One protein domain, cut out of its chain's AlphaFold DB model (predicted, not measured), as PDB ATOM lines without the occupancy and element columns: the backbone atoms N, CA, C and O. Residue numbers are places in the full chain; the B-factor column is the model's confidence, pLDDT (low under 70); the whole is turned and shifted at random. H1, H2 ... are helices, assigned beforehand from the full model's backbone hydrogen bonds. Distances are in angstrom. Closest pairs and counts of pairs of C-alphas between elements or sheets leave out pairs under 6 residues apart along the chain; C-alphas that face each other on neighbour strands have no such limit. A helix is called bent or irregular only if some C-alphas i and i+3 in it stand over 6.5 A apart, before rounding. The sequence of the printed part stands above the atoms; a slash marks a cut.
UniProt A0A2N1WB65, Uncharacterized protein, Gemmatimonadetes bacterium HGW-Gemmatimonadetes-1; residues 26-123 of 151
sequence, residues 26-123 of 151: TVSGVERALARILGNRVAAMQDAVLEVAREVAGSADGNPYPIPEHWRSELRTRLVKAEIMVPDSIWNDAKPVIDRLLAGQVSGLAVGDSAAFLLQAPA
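What this domain is: This is residues 26 to 123 of the 151 residues of an uncharacterized protein of Gemmatimonadetes bacterium HGW-Gemmatimonadetes-1 (UniProt A0A2N1WB65). A long helix, H1, is sharply bent into two arms; H2 and H4 pack crosswise on its second arm, H1b, while the first arm, H1a, turns away and packs on short H3. Residues 114 to 123 stick out beyond H4 as a free tail. The printed part has 98 residues with four named helices, H1 to H4 in chain order, and no named strand: all helix, in mostly crossed packing, no touching pair being at a shallow tilt. It is compact, with a radius of gyration of the C-alphas of 14.1 A and spans of 39 by 29 by 27 A.

How they stand to each other: H1, residues 26 to 57, is the hub, touching three helices. By its hydrogen bonds it was assigned as one helix, but it is bent: C-alphas 37 and 40 are 9.0 A apart. Its arms H1a, residues 26 to 37, and H1b, residues 40 to 57, stand at a steep tilt of 69.9 degrees, only just short of about perpendicular. H1b is itself irregular, with C-alphas 40 and 43 7.6 A apart. H2, residues 69 to 81, forms a helical hairpin with H1b, touching its residues 44 to 52 at 40 degrees, opposite ways; the closest C-alphas, of Ala 48 and Leu 75, are 6.2 A apart. H3, residues 88 to 93, touches H1a at residues 30 to 34, closest at the C-alphas of Val 30 and Asp 93, 6.4 A. H4, residues 95 to 113, touches H1b at residues 49 to 57, closest at the C-alphas of Ala 53 and Val 106, 4.8 A, at a steep tilt of 54 degrees. Every O i to N i+4 pair is within hydrogen-bond range in H1a, H2, H3 and H4; in H1b 13 of 14 are.

Where its parts are: H1a begins at C-alpha 26 (31.419, 5.447, 12.903) and is 16.9 A long; H1b is 27.4 A, H2 18.4 A and H3 8.5 A. H4, 27.3 A, ends at C-alpha 113 (16.380, 2.394, 45.127).

The domain as a whole: The farthest C-alphas, of Ser 89 and Ala 121, are 42.4 A apart. There is no cut, and the link from H1 to H2 is long. pLDDT is under 70 at residues 26 to 28, 58 to 63 and 110 to 123.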
ATOM      1  N   THR A  26      32.164   4.182  12.888       57.06
ATOM      2  CA  THR A  26      31.419   5.447  12.903       57.06
ATOM      3  C   THR A  26      31.067   5.931  14.309       57.06
ATOM      4  O   THR A  26      31.140   7.132  14.563       57.06
ATOM      5  N   VAL A  27      30.774   5.026  15.254       58.84
ATOM      6  CA  VAL A  27      30.451   5.383  16.654       58.84
ATOM      7  C   VAL A  27      31.626   6.118  17.300       58.84
ATOM      8  O   VAL A  27      31.432   7.159  17.921       58.84
ATOM      9  N   SER A  28      32.858   5.656  17.056       65.88
ATOM     10  CA  SER A  28      34.068   6.331  17.546       65.88
ATOM     11  C   SER A  28      34.256   7.735  16.953       65.88
ATOM     12  O   SER A  28      34.829   8.621  17.589       65.88
ATOM     13  N   GLY A  29      33.821   7.953  15.708       77.00
ATOM     14  CA  GLY A  29      33.886   9.252  15.037       77.00
ATOM     15  C   GLY A  29      32.903  10.244  15.648       77.00
ATOM     16  O   GLY A  29      33.281  11.369  15.975       77.00
ATOM     17  N   VAL A  30      31.673   9.791  15.878       76.62
ATOM     18  CA  VAL A  30      30.603  10.570  16.510       76.62
ATOM     19  C   VAL A  30      30.937  10.910  17.964       76.62
ATOM     20  O   VAL A  30      30.825  12.070  18.359       76.62
ATOM     21  N   GLU A  31      31.419   9.942  18.750       73.88
ATOM     22  CA  GLU A  31      31.852  10.167  20.138       73.88
ATOM     23  C   GLU A  31      32.984  11.204  20.204       73.88
ATOM     24  O   GLU A  31      32.942  12.120  21.028       73.88
ATOM     25  N   ARG A  32      33.957  11.132  19.283       79.19
ATOM     26  CA  ARG A  32      35.032  12.133  19.172       79.19
ATOM     27  C   ARG A  32      34.516  13.513  18.770       79.19
ATOM     28  O   ARG A  32      34.996  14.506  19.312       79.19
ATOM     29  N   ALA A  33      33.570  13.596  17.836       82.19
ATOM     30  CA  ALA A  33      32.990  14.868  17.405       82.19
ATOM     31  C   ALA A  33      32.217  15.546  18.546       82.19
ATOM     32  O   ALA A  33      32.430  16.731  18.813       82.19
ATOM     33  N   LEU A  34      31.401  14.777  19.274       81.88
ATOM     34  CA  LEU A  34      30.691  15.256  20.456       81.88
ATOM     35  C   LEU A  34      31.671  15.697  21.553       81.88
ATOM     36  O   LEU A  34      31.555  16.807  22.065       81.88
ATOM     37  N   ALA A  35      32.684  14.883  21.866       81.25
ATOM     38  CA  ALA A  35      33.704  15.232  22.857       81.25
ATOM     39  C   ALA A  35      34.465  16.515  22.487       81.25
ATOM     40  O   ALA A  35      34.774  17.323  23.361       81.25
ATOM     41  N   ARG A  36      34.727  16.744  21.193       85.12
ATOM     42  CA  ARG A  36      35.387  17.964  20.712       85.12
ATOM     43  C   ARG A  36      34.535  19.214  20.912       85.12
ATOM     44  O   ARG A  36      35.090  20.253  21.249       85.12
ATOM     45  N   ILE A  37      33.221  19.111  20.715       85.06
ATOM     46  CA  ILE A  37      32.278  20.209  20.982       85.06
ATOM     47  C   ILE A  37      32.190  20.490  22.480       85.06
ATOM     48  O   ILE A  37      32.193  21.646  22.890       85.06
ATOM     49  N   LEU A  38      32.140  19.437  23.298       83.62
ATOM     50  CA  LEU A  38      32.065  19.574  24.749       83.62
ATOM     51  C   LEU A  38      33.355  20.158  25.340       83.62
ATOM     52  O   LEU A  38      33.289  20.935  26.288       83.62
ATOM     53  N   GLY A  39      34.529  19.811  24.805       87.44
ATOM     54  CA  GLY A  39      35.808  20.331  25.285       87.44
ATOM     55  C   GLY A  39      36.001  20.089  26.787       87.44
ATOM     56  O   GLY A  39      35.940  18.956  27.258       87.44
ATOM     57  N   ASN A  40      36.201  21.155  27.565       84.12
ATOM     58  CA  ASN A  40      36.319  21.082  29.028       84.12
ATOM     59  C   ASN A  40      34.962  21.013  29.767       84.12
ATOM     60  O   ASN A  40      34.938  20.966  30.995       84.12
ATOM     61  N   ARG A  41      33.836  20.992  29.044       82.81
ATOM     62  CA  ARG A  41      32.461  20.971  29.580       82.81
ATOM     63  C   ARG A  41      31.845  19.570  29.612       82.81
ATOM     64  O   ARG A  41      30.643  19.436  29.809       82.81
ATOM     65  N   VAL A  42      32.647  18.515  29.450       80.56
ATOM     66  CA  VAL A  42      32.166  17.120  29.523       80.56
ATOM     67  C   VAL A  42      31.488  16.823  30.865       80.56
ATOM     68  O   VAL A  42      30.460  16.154  30.877       80.56
ATOM     69  N   ALA A  43      32.000  17.373  31.970       79.38
ATOM     70  CA  ALA A  43      31.362  17.243  33.282       79.38
ATOM     71  C   ALA A  43      29.938  17.828  33.285       79.38
ATOM     72  O   ALA A  43      29.006  17.155  33.695       79.38
ATOM     73  N   ALA A  44      29.735  19.012  32.694       77.81
ATOM     74  CA  ALA A  44      28.410  19.627  32.596       77.81
ATOM     75  C   ALA A  44      27.426  18.803  31.740       77.81
ATOM     76  O   ALA A  44      26.230  18.784  32.019       77.81
ATOM     77  N   MET A  45      27.915  18.090  30.716       86.88
ATOM     78  CA  MET A  45      27.102  17.116  29.975       86.88
ATOM     79  C   MET A  45      26.715  15.926  30.857       86.88
ATOM     80  O   MET A  45      25.559  15.515  30.849       86.88
ATOM     81  N   GLN A  46      27.659  15.372  31.618       84.00
ATOM     82  CA  GLN A  46      27.393  14.254  32.528       84.00
ATOM     83  C   GLN A  46      26.398  14.644  33.625       84.00
ATOM     84  O   GLN A  46      25.461  13.888  33.873       84.00
ATOM     85  N   ASP A  47      26.541  15.839  34.197       80.94
ATOM     86  CA  ASP A  47      25.611  16.397  35.181       80.94
ATOM     87  C   ASP A  47      24.211  16.565  34.578       80.94
ATOM     88  O   ASP A  47      23.219  16.145  35.168       80.94
ATOM     89  N   ALA A  48      24.109  17.102  33.355       88.06
ATOM     90  CA  ALA A  48      22.825  17.244  32.675       88.06
ATOM     91  C   ALA A  48      22.155  15.885  32.394       88.06
ATOM     92  O   ALA A  48      20.946  15.758  32.579       88.06
ATOM     93  N   VAL A  49      22.922  14.864  31.989       87.38
ATOM     94  CA  VAL A  49      22.413  13.490  31.808       87.38
ATOM     95  C   VAL A  49      21.934  12.915  33.140       87.38
ATOM     96  O   VAL A  49      20.861  12.316  33.182       87.38
ATOM     97  N   LEU A  50      22.704  13.096  34.216       85.31
ATOM     98  CA  LEU A  50      22.344  12.617  35.548       85.31
ATOM     99  C   LEU A  50      21.036  13.248  36.025       85.31
ATOM    100  O   LEU A  50      20.151  12.536  36.485       85.31
ATOM    101  N   GLU A  51      20.885  14.561  35.888       85.88
ATOM    102  CA  GLU A  51      19.680  15.249  36.349       85.88
ATOM    103  C   GLU A  51      18.436  14.843  35.542       85.88
ATOM    104  O   GLU A  51      17.386  14.600  36.134       85.88
ATOM    105  N   VAL A  52      18.554  14.651  34.220       89.75
ATOM    106  CA  VAL A  52      17.463  14.054  33.422       89.75
ATOM    107  C   VAL A  52      17.145  12.645  33.913       89.75
ATOM    108  O   VAL A  52      15.981  12.293  34.082       89.75
ATOM    109  N   ALA A  53      18.170  11.833  34.176       86.69
ATOM    110  CA  ALA A  53      17.979  10.470  34.646       86.69
ATOM    111  C   ALA A  53      17.280  10.419  36.014       86.69
ATOM    112  O   ALA A  53      16.421   9.567  36.222       86.69
ATOM    113  N   ARG A  54      17.587  11.343  36.930       84.44
ATOM    114  CA  ARG A  54      16.941  11.444  38.252       84.44
ATOM    115  C   ARG A  54      15.453  11.743  38.164       84.44
ATOM    116  O   ARG A  54      14.686  11.201  38.952       84.44
ATOM    117  N   GLU A  55      15.049  12.569  37.210       85.69
ATOM    118  CA  GLU A  55      13.643  12.934  37.013       85.69
ATOM    119  C   GLU A  55      12.798  11.768  36.495       85.69
ATOM    120  O   GLU A  55      11.595  11.719  36.746       85.69
ATOM    121  N   VAL A  56      13.422  10.817  35.798       83.56
ATOM    122  CA  VAL A  56      12.714   9.740  35.089       83.56
ATOM    123  C   VAL A  56      12.956   8.355  35.686       83.56
ATOM    124  O   VAL A  56      12.184   7.437  35.438       83.56
ATOM    125  N   ALA A  57      13.995   8.173  36.504       73.81
ATOM    126  CA  ALA A  57      14.321   6.879  37.100       73.81
ATOM    127  C   ALA A  57      13.229   6.354  38.040       73.81
ATOM    128  O   ALA A  57      13.041   5.145  38.114       73.81
ATOM    129  N   GLY A  58      12.475   7.239  38.702       67.94
ATOM    130  CA  GLY A  58      11.349   6.845  39.557       67.94
ATOM    131  C   GLY A  58      10.124   6.321  38.794       67.94
ATOM    132  O   GLY A  58       9.230   5.751  39.411       67.94
ATOM    133  N   SER A  59      10.064   6.516  37.474       67.12
ATOM    134  CA  SER A  59       8.967   6.053  36.611       67.12
ATOM    135  C   SER A  59       9.396   5.001  35.586       67.12
ATOM    136  O   SER A  59       8.551   4.472  34.867       67.12
ATOM    137  N   ALA A  60      10.690   4.687  35.504       62.75
ATOM    138  CA  ALA A  60      11.199   3.632  34.644       62.75
ATOM    139  C   ALA A  60      11.119   2.288  35.382       62.75
ATOM    140  O   ALA A  60      11.781   2.111  36.402       62.75
ATOM    141  N   ASP A  61      10.377   1.320  34.835       62.69
ATOM    142  CA  ASP A  61      10.229  -0.052  35.362       62.69
ATOM    143  C   ASP A  61      11.524  -0.894  35.218       62.69
ATOM    144  O   ASP A  61      11.524  -2.030  34.741       62.69
ATOM    145  N   GLY A  62      12.683  -0.320  35.548       57.62
ATOM    146  CA  GLY A  62      14.004  -0.946  35.459       57.62
ATOM    147  C   GLY A  62      14.592  -1.042  34.045       57.62
ATOM    148  O   GLY A  62      15.807  -1.193  33.912       57.62
ATOM    149  N   ASN A  63      13.782  -0.897  32.989       69.94
ATOM    150  CA  ASN A  63      14.252  -0.866  31.603       69.94
ATOM    151  C   ASN A  63      14.056   0.524  30.962       69.94
ATOM    152  O   ASN A  63      12.927   0.892  30.643       69.94
ATOM    153  N   PRO A  64      15.136   1.288  30.714       73.00
ATOM    154  CA  PRO A  64      15.050   2.610  30.097       73.00
ATOM    155  C   PRO A  64      14.884   2.569  28.569       73.00
ATOM    156  O   PRO A  64      14.785   3.624  27.944       73.00
ATOM    157  N   TYR A  65      14.904   1.386  27.941       78.38
ATOM    158  CA  TYR A  65      14.778   1.259  26.491       78.38
ATOM    159  C   TYR A  65      13.340   0.958  26.040       78.38
ATOM    160  O   TYR A  65      12.697   0.074  26.609       78.38
ATOM    161  N   PRO A  66      12.872   1.594  24.945       86.12
ATOM    162  CA  PRO A  66      13.572   2.604  24.141       86.12
ATOM    163  C   PRO A  66      13.621   3.978  24.830       86.12
ATOM    164  O   PRO A  66      12.644   4.387  25.447       86.12
ATOM    165  N   ILE A  67      14.723   4.722  24.654       86.38
ATOM    166  CA  ILE A  67      14.869   6.067  25.238       86.38
ATOM    167  C   ILE A  67      13.836   7.020  24.608       86.38
ATOM    168  O   ILE A  67      13.879   7.244  23.386       86.38
ATOM    169  N   PRO A  68      12.919   7.603  25.405       90.19
ATOM    170  CA  PRO A  68      11.916   8.537  24.912       90.19
ATOM    171  C   PRO A  68      12.528   9.820  24.335       90.19
ATOM    172  O   PRO A  68      13.491  10.369  24.870       90.19
ATOM    173  N   GLU A  69      11.930  10.365  23.271       92.12
ATOM    174  CA  GLU A  69      12.433  11.600  22.642       92.12
ATOM    175  C   GLU A  69      12.383  12.815  23.580       92.12
ATOM    176  O   GLU A  69      13.240  13.697  23.499       92.12
ATOM    177  N   HIS A  70      11.429  12.846  24.514       91.62
ATOM    178  CA  HIS A  70      11.343  13.928  25.492       91.62
ATOM    179  C   HIS A  70      12.533  13.938  26.471       91.62
ATOM    180  O   HIS A  70      12.953  15.020  26.864       91.62
ATOM    181  N   TRP A  71      13.165  12.791  26.777       93.06
ATOM    182  CA  TRP A  71      14.392  12.749  27.599       93.06
ATOM    183  C   TRP A  71      15.571  13.388  26.863       93.06
ATOM    184  O   TRP A  71      16.310  14.192  27.428       93.06
ATOM    185  N   ARG A  72      15.721  13.080  25.567       94.88
ATOM    186  CA  ARG A  72      16.739  13.714  24.716       94.88
ATOM    187  C   ARG A  72      16.492  15.215  24.588       94.88
ATOM    188  O   ARG A  72      17.432  16.000  24.663       94.88
ATOM    189  N   SER A  73      15.236  15.615  24.402       95.56
ATOM    190  CA  SER A  73      14.850  17.025  24.265       95.56
ATOM    191  C   SER A  73      15.124  17.817  25.546       95.56
ATOM    192  O   SER A  73      15.625  18.942  25.482       95.56
ATOM    193  N   GLU A  74      14.872  17.218  26.709       94.56
ATOM    194  CA  GLU A  74      15.184  17.821  28.006       94.56
ATOM    195  C   GLU A  74      16.698  17.963  28.206       94.56
ATOM    196  O   GLU A  74      17.181  19.050  28.531       94.56
ATOM    197  N   LEU A  75      17.471  16.913  27.900       95.19
ATOM    198  CA  LEU A  75      18.935  16.980  27.914       95.19
ATOM    199  C   LEU A  75      19.443  18.108  27.010       95.19
ATOM    200  O   LEU A  75      20.267  18.922  27.427       95.19
ATOM    201  N   ARG A  76      18.913  18.206  25.789       95.88
ATOM    202  CA  ARG A  76      19.274  19.265  24.844       95.88
ATOM    203  C   ARG A  76      18.970  20.654  25.399       95.88
ATOM    204  O   ARG A  76      19.798  21.554  25.285       95.88
ATOM    205  N   THR A  77      17.813  20.819  26.032       96.12
ATOM    206  CA  THR A  77      17.406  22.078  26.667       96.12
ATOM    207  C   THR A  77      18.372  22.478  27.783       96.12
ATOM    208  O   THR A  77      18.747  23.646  27.886       96.12
ATOM    209  N   ARG A  78      18.839  21.518  28.590       93.75
ATOM    210  CA  ARG A  78      19.825  21.761  29.657       93.75
ATOM    211  C   ARG A  78      21.191  22.144  29.120       93.75
ATOM    212  O   ARG A  78      21.801  23.069  29.646       93.75
ATOM    213  N   LEU A  79      21.643  21.496  28.049       94.00
ATOM    214  CA  LEU A  79      22.899  21.861  27.395       94.00
ATOM    215  C   LEU A  79      22.854  23.286  26.848       94.00
ATOM    216  O   LEU A  79      23.774  24.054  27.107       94.00
ATOM    217  N   VAL A  80      21.754  23.677  26.198       95.00
ATOM    218  CA  VAL A  80      21.568  25.056  25.722       95.00
ATOM    219  C   VAL A  80      21.577  26.051  26.887       95.00
ATOM    220  O   VAL A  80      22.256  27.070  26.802       95.00
ATOM    221  N   LYS A  81      20.898  25.746  28.004       92.81
ATOM    222  CA  LYS A  81      20.940  26.572  29.228       92.81
ATOM    223  C   LYS A  81      22.344  26.668  29.839       92.81
ATOM    224  O   LYS A  81      22.677  27.694  30.416       92.81
ATOM    225  N   ALA A  82      23.159  25.623  29.703       88.12
ATOM    226  CA  ALA A  82      24.562  25.598  30.120       88.12
ATOM    227  C   ALA A  82      25.522  26.238  29.092       88.12
ATOM    228  O   ALA A  82      26.744  26.101  29.236       88.12
ATOM    229  N   GLU A  83      24.968  26.902  28.067       92.81
ATOM    230  CA  GLU A  83      25.664  27.544  26.943       92.81
ATOM    231  C   GLU A  83      26.473  26.565  26.071       92.81
ATOM    232  O   GLU A  83      27.400  26.943  25.356       92.81
ATOM    233  N   ILE A  84      26.107  25.280  26.097       91.88
ATOM    234  CA  ILE A  84      26.700  24.217  25.284       91.88
ATOM    235  C   ILE A  84      25.817  24.004  24.054       91.88
ATOM    236  O   ILE A  84      24.782  23.338  24.104       91.88
ATOM    237  N   MET A  85      26.243  24.564  22.925       92.94
ATOM    238  CA  MET A  85      25.544  24.410  21.651       92.94
ATOM    239  C   MET A  85      26.109  23.225  20.865       92.94
ATOM    240  O   MET A  85      27.223  23.278  20.348       92.94
ATOM    241  N   VAL A  86      25.320  22.156  20.748       90.56
ATOM    242  CA  VAL A  86      25.624  21.019  19.869       90.56
ATOM    243  C   VAL A  86      24.862  21.208  18.550       90.56
ATOM    244  O   VAL A  86      23.634  21.322  18.594       90.56
ATOM    245  N   PRO A  87      25.538  21.256  17.384       92.25
ATOM    246  CA  PRO A  87      24.871  21.361  16.087       92.25
ATOM    247  C   PRO A  87      23.894  20.207  15.845       92.25
ATOM    248  O   PRO A  87      24.174  19.076  16.241       92.25
ATOM    249  N   ASP A  88      22.793  20.467  15.135       92.06
ATOM    250  CA  ASP A  88      21.752  19.465  14.855       92.06
ATOM    251  C   ASP A  88      22.284  18.193  14.197       92.06
ATOM    252  O   ASP A  88      21.871  17.095  14.560       92.06
ATOM    253  N   SER A  89      23.217  18.330  13.253       89.44
ATOM    254  CA  SER A  89      23.847  17.183  12.591       89.44
ATOM    255  C   SER A  89      24.555  16.278  13.597       89.44
ATOM    256  O   SER A  89      24.266  15.090  13.664       89.44
ATOM    257  N   ILE A  90      25.402  16.857  14.452       88.25
ATOM    258  CA  ILE A  90      26.133  16.106  15.477       88.25
ATOM    259  C   ILE A  90      25.189  15.552  16.539       88.25
ATOM    260  O   ILE A  90      25.389  14.435  17.001       88.25
ATOM    261  N   TRP A  91      24.155  16.300  16.920       92.88
ATOM    262  CA  TRP A  91      23.149  15.830  17.866       92.88
ATOM    263  C   TRP A  91      22.425  14.584  17.345       92.88
ATOM    264  O   TRP A  91      22.288  13.600  18.071       92.88
ATOM    265  N   ASN A  92      22.001  14.616  16.080       91.94
ATOM    266  CA  ASN A  92      21.321  13.505  15.425       91.94
ATOM    267  C   ASN A  92      22.241  12.291  15.263       91.94
ATOM    268  O   ASN A  92      21.834  11.176  15.595       91.94
ATOM    269  N   ASP A  93      23.488  12.510  14.848       86.19
ATOM    270  CA  ASP A  93      24.484  11.444  14.724       86.19
ATOM    271  C   ASP A  93      24.831  10.839  16.094       86.19
ATOM    272  O   ASP A  93      25.027   9.630  16.214       86.19
ATOM    273  N   ALA A  94      24.853  11.660  17.150       87.56
ATOM    274  CA  ALA A  94      25.161  11.259  18.521       87.56
ATOM    275  C   ALA A  94      23.990  10.636  19.286       87.56
ATOM    276  O   ALA A  94      24.207  10.198  20.419       87.56
ATOM    277  N   LYS A  95      22.786  10.518  18.702       90.38
ATOM    278  CA  LYS A  95      21.630   9.885  19.371       90.38
ATOM    279  C   LYS A  95      21.970   8.521  19.996       90.38
ATOM    280  O   LYS A  95      21.657   8.349  21.169       90.38
ATOM    281  N   PRO A  96      22.691   7.590  19.335       85.38
ATOM    282  CA  PRO A  96      23.051   6.305  19.949       85.38
ATOM    283  C   PRO A  96      23.964   6.432  21.180       85.38
ATOM    284  O   PRO A  96      23.879   5.628  22.107       85.38
ATOM    285  N   VAL A  97      24.846   7.436  21.196       85.44
ATOM    286  CA  VAL A  97      25.746   7.719  22.326       85.44
ATOM    287  C   VAL A  97      24.951   8.321  23.479       85.44
ATOM    288  O   VAL A  97      25.055   7.855  24.613       85.44
ATOM    289  N   ILE A  98      24.120   9.320  23.181       90.06
ATOM    290  CA  ILE A  98      23.236   9.990  24.140       90.06
ATOM    291  C   ILE A  98      22.287   8.975  24.792       90.06
ATOM    292  O   ILE A  98      22.135   8.973  26.011       90.06
ATOM    293  N   ASP A  99      21.726   8.062  24.001       89.31
ATOM    294  CA  ASP A  99      20.835   7.007  24.483       89.31
ATOM    295  C   ASP A  99      21.530   6.070  25.457       89.31
ATOM    296  O   ASP A  99      20.963   5.719  26.488       89.31
ATOM    297  N   ARG A 100      22.770   5.679  25.152       85.38
ATOM    298  CA  ARG A 100      23.576   4.832  26.036       85.38
ATOM    299  C   ARG A 100      23.887   5.538  27.356       85.38
ATOM    300  O   ARG A 100      23.836   4.900  28.404       85.38
ATOM    301  N   LEU A 101      24.196   6.836  27.311       86.50
ATOM    302  CA  LEU A 101      24.465   7.638  28.508       86.50
ATOM    303  C   LEU A 101      23.216   7.759  29.391       86.50
ATOM    304  O   LEU A 101      23.292   7.476  30.585       86.50
ATOM    305  N   LEU A 102      22.073   8.119  28.803       88.06
ATOM    306  CA  LEU A 102      20.799   8.225  29.518       88.06
ATOM    307  C   LEU A 102      20.367   6.872  30.089       88.06
ATOM    308  O   LEU A 102      20.077   6.786  31.277       88.06
ATOM    309  N   ALA A 103      20.392   5.807  29.285       85.00
ATOM    310  CA  ALA A 103      20.050   4.464  29.744       85.00
ATOM    311  C   ALA A 103      20.938   4.015  30.907       85.00
ATOM    312  O   ALA A 103      20.431   3.518  31.907       85.00
ATOM    313  N   GLY A 104      22.253   4.230  30.808       80.75
ATOM    314  CA  GLY A 104      23.193   3.865  31.864       80.75
ATOM    315  C   GLY A 104      22.892   4.567  33.189       80.75
ATOM    316  O   GLY A 104      22.881   3.914  34.232       80.75
ATOM    317  N   GLN A 105      22.603   5.871  33.151       84.00
ATOM    318  CA  GLN A 105      22.260   6.633  34.355       84.00
ATOM    319  C   GLN A 105      20.885   6.249  34.909       84.00
ATOM    320  O   GLN A 105      20.761   6.006  36.107       84.00
ATOM    321  N   VAL A 106      19.867   6.119  34.053       84.19
ATOM    322  CA  VAL A 106      18.513   5.732  34.480       84.19
ATOM    323  C   VAL A 106      18.511   4.334  35.079       84.19
ATOM    324  O   VAL A 106      17.979   4.153  36.166       84.19
ATOM    325  N   SER A 107      19.160   3.355  34.444       80.25
ATOM    326  CA  SER A 107      19.305   2.015  35.022       80.25
ATOM    327  C   SER A 107      20.074   2.045  36.341       80.25
ATOM    328  O   SER A 107      19.679   1.360  37.279       80.25
ATOM    329  N   GLY A 108      21.136   2.850  36.448       74.75
ATOM    330  CA  GLY A 108      21.883   3.008  37.698       74.75
ATOM    331  C   GLY A 108      21.031   3.563  38.844       74.75
ATOM    332  O   GLY A 108      21.171   3.114  39.980       74.75
ATOM    333  N   LEU A 109      20.121   4.490  38.540       75.00
ATOM    334  CA  LEU A 109      19.221   5.121  39.509       75.00
ATOM    335  C   LEU A 109      17.949   4.308  39.791       75.00
ATOM    336  O   LEU A 109      17.479   4.322  40.921       75.00
ATOM    337  N   ALA A 110      17.422   3.560  38.818       69.38
ATOM    338  CA  ALA A 110      16.257   2.685  38.986       69.38
ATOM    339  C   ALA A 110      16.614   1.414  39.771       69.38
ATOM    340  O   ALA A 110      15.900   1.010  40.683       69.38
ATOM    341  N   VAL A 111      17.792   0.831  39.510       58.50
ATOM    342  CA  VAL A 111      18.423  -0.133  40.437       58.50
ATOM    343  C   VAL A 111      18.800   0.574  41.750       58.50
ATOM    344  O   VAL A 111      18.966  -0.049  42.796       58.50
ATOM    345  N   GLY A 112      18.906   1.902  41.694       50.62
ATOM    346  CA  GLY A 112      19.345   2.802  42.740       50.62
ATOM    347  C   GLY A 112      18.405   3.019  43.919       50.62
ATOM    348  O   GLY A 112      18.895   3.465  44.951       50.62
ATOM    349  N   ASP A 113      17.149   2.577  43.882       51.41
ATOM    350  CA  ASP A 113      16.380   2.394  45.127       51.41
ATOM    351  C   ASP A 113      17.033   1.314  46.023       51.41
ATOM    352  O   ASP A 113      16.948   1.354  47.248       51.41
ATOM    353  N   SER A 114      17.823   0.407  45.428       46.34
ATOM    354  CA  SER A 114      18.787  -0.448  46.142       46.34
ATOM    355  C   SER A 114      20.208   0.146  46.219       46.34
ATOM    356  O   SER A 114      21.002  -0.301  47.040       46.34
ATOM    357  N   ALA A 115      20.567   1.159  45.417       42.41
ATOM    358  CA  ALA A 115      21.855   1.874  45.510       42.41
ATOM    359  C   ALA A 115      21.842   3.073  46.476       42.41
ATOM    360  O   ALA A 115      22.913   3.569  46.813       42.41
ATOM    361  N   ALA A 116      20.691   3.485  47.012       43.19
ATOM    362  CA  ALA A 116      20.608   4.350  48.188       43.19
ATOM    363  C   ALA A 116      21.309   3.697  49.402       43.19
ATOM    364  O   ALA A 116      21.951   4.390  50.188       43.19
ATOM    365  N   PHE A 117      21.307   2.357  49.478       41.00
ATOM    366  CA  PHE A 117      22.146   1.571  50.394       41.00
ATOM    367  C   PHE A 117      23.649   1.697  50.074       41.00
ATOM    368  O   PHE A 117      24.478   1.756  50.976       41.00
ATOM    369  N   LEU A 118      24.018   1.800  48.791       44.41
ATOM    370  CA  LEU A 118      25.411   1.985  48.360       44.41
ATOM    371  C   LEU A 118      25.910   3.423  48.576       44.41
ATOM    372  O   LEU A 118      27.089   3.614  48.856       44.41
ATOM    373  N   LEU A 119      25.023   4.421  48.516       39.88
ATOM    374  CA  LEU A 119      25.320   5.821  48.838       39.88
ATOM    375  C   LEU A 119      25.554   6.058  50.345       39.88
ATOM    376  O   LEU A 119      26.123   7.088  50.703       39.88
ATOM    377  N   GLN A 120      25.180   5.115  51.221       40.84
ATOM    378  CA  GLN A 120      25.538   5.134  52.649       40.84
ATOM    379  C   GLN A 120      26.870   4.440  52.975       40.84
ATOM    380  O   GLN A 120      27.360   4.590  54.093       40.84
ATOM    381  N   ALA A 121      27.481   3.707  52.039       38.09
ATOM    382  CA  ALA A 121      28.781   3.080  52.259       38.09
ATOM    383  C   ALA A 121      29.896   4.034  51.784       38.09
ATOM    384  O   ALA A 121      30.058   4.237  50.577       38.09
ATOM    385  N   PRO A 122      30.669   4.660  52.690       39.72
ATOM    386  CA  PRO A 122      31.705   5.599  52.291       39.72
ATOM    387  C   PRO A 122      32.820   4.850  51.549       39.72
ATOM    388  O   PRO A 122      33.462   3.974  52.112       39.72
ATOM    389  N   ALA A 123      33.015   5.216  50.279       49.34
ATOM    390  CA  ALA A 123      34.204   4.994  49.453       49.34
ATOM    391  C   ALA A 123      35.011   3.712  49.743       49.34
ATOM    392  O   ALA A 123      36.108   3.797  50.289       49.34
TER     393      ALA A 123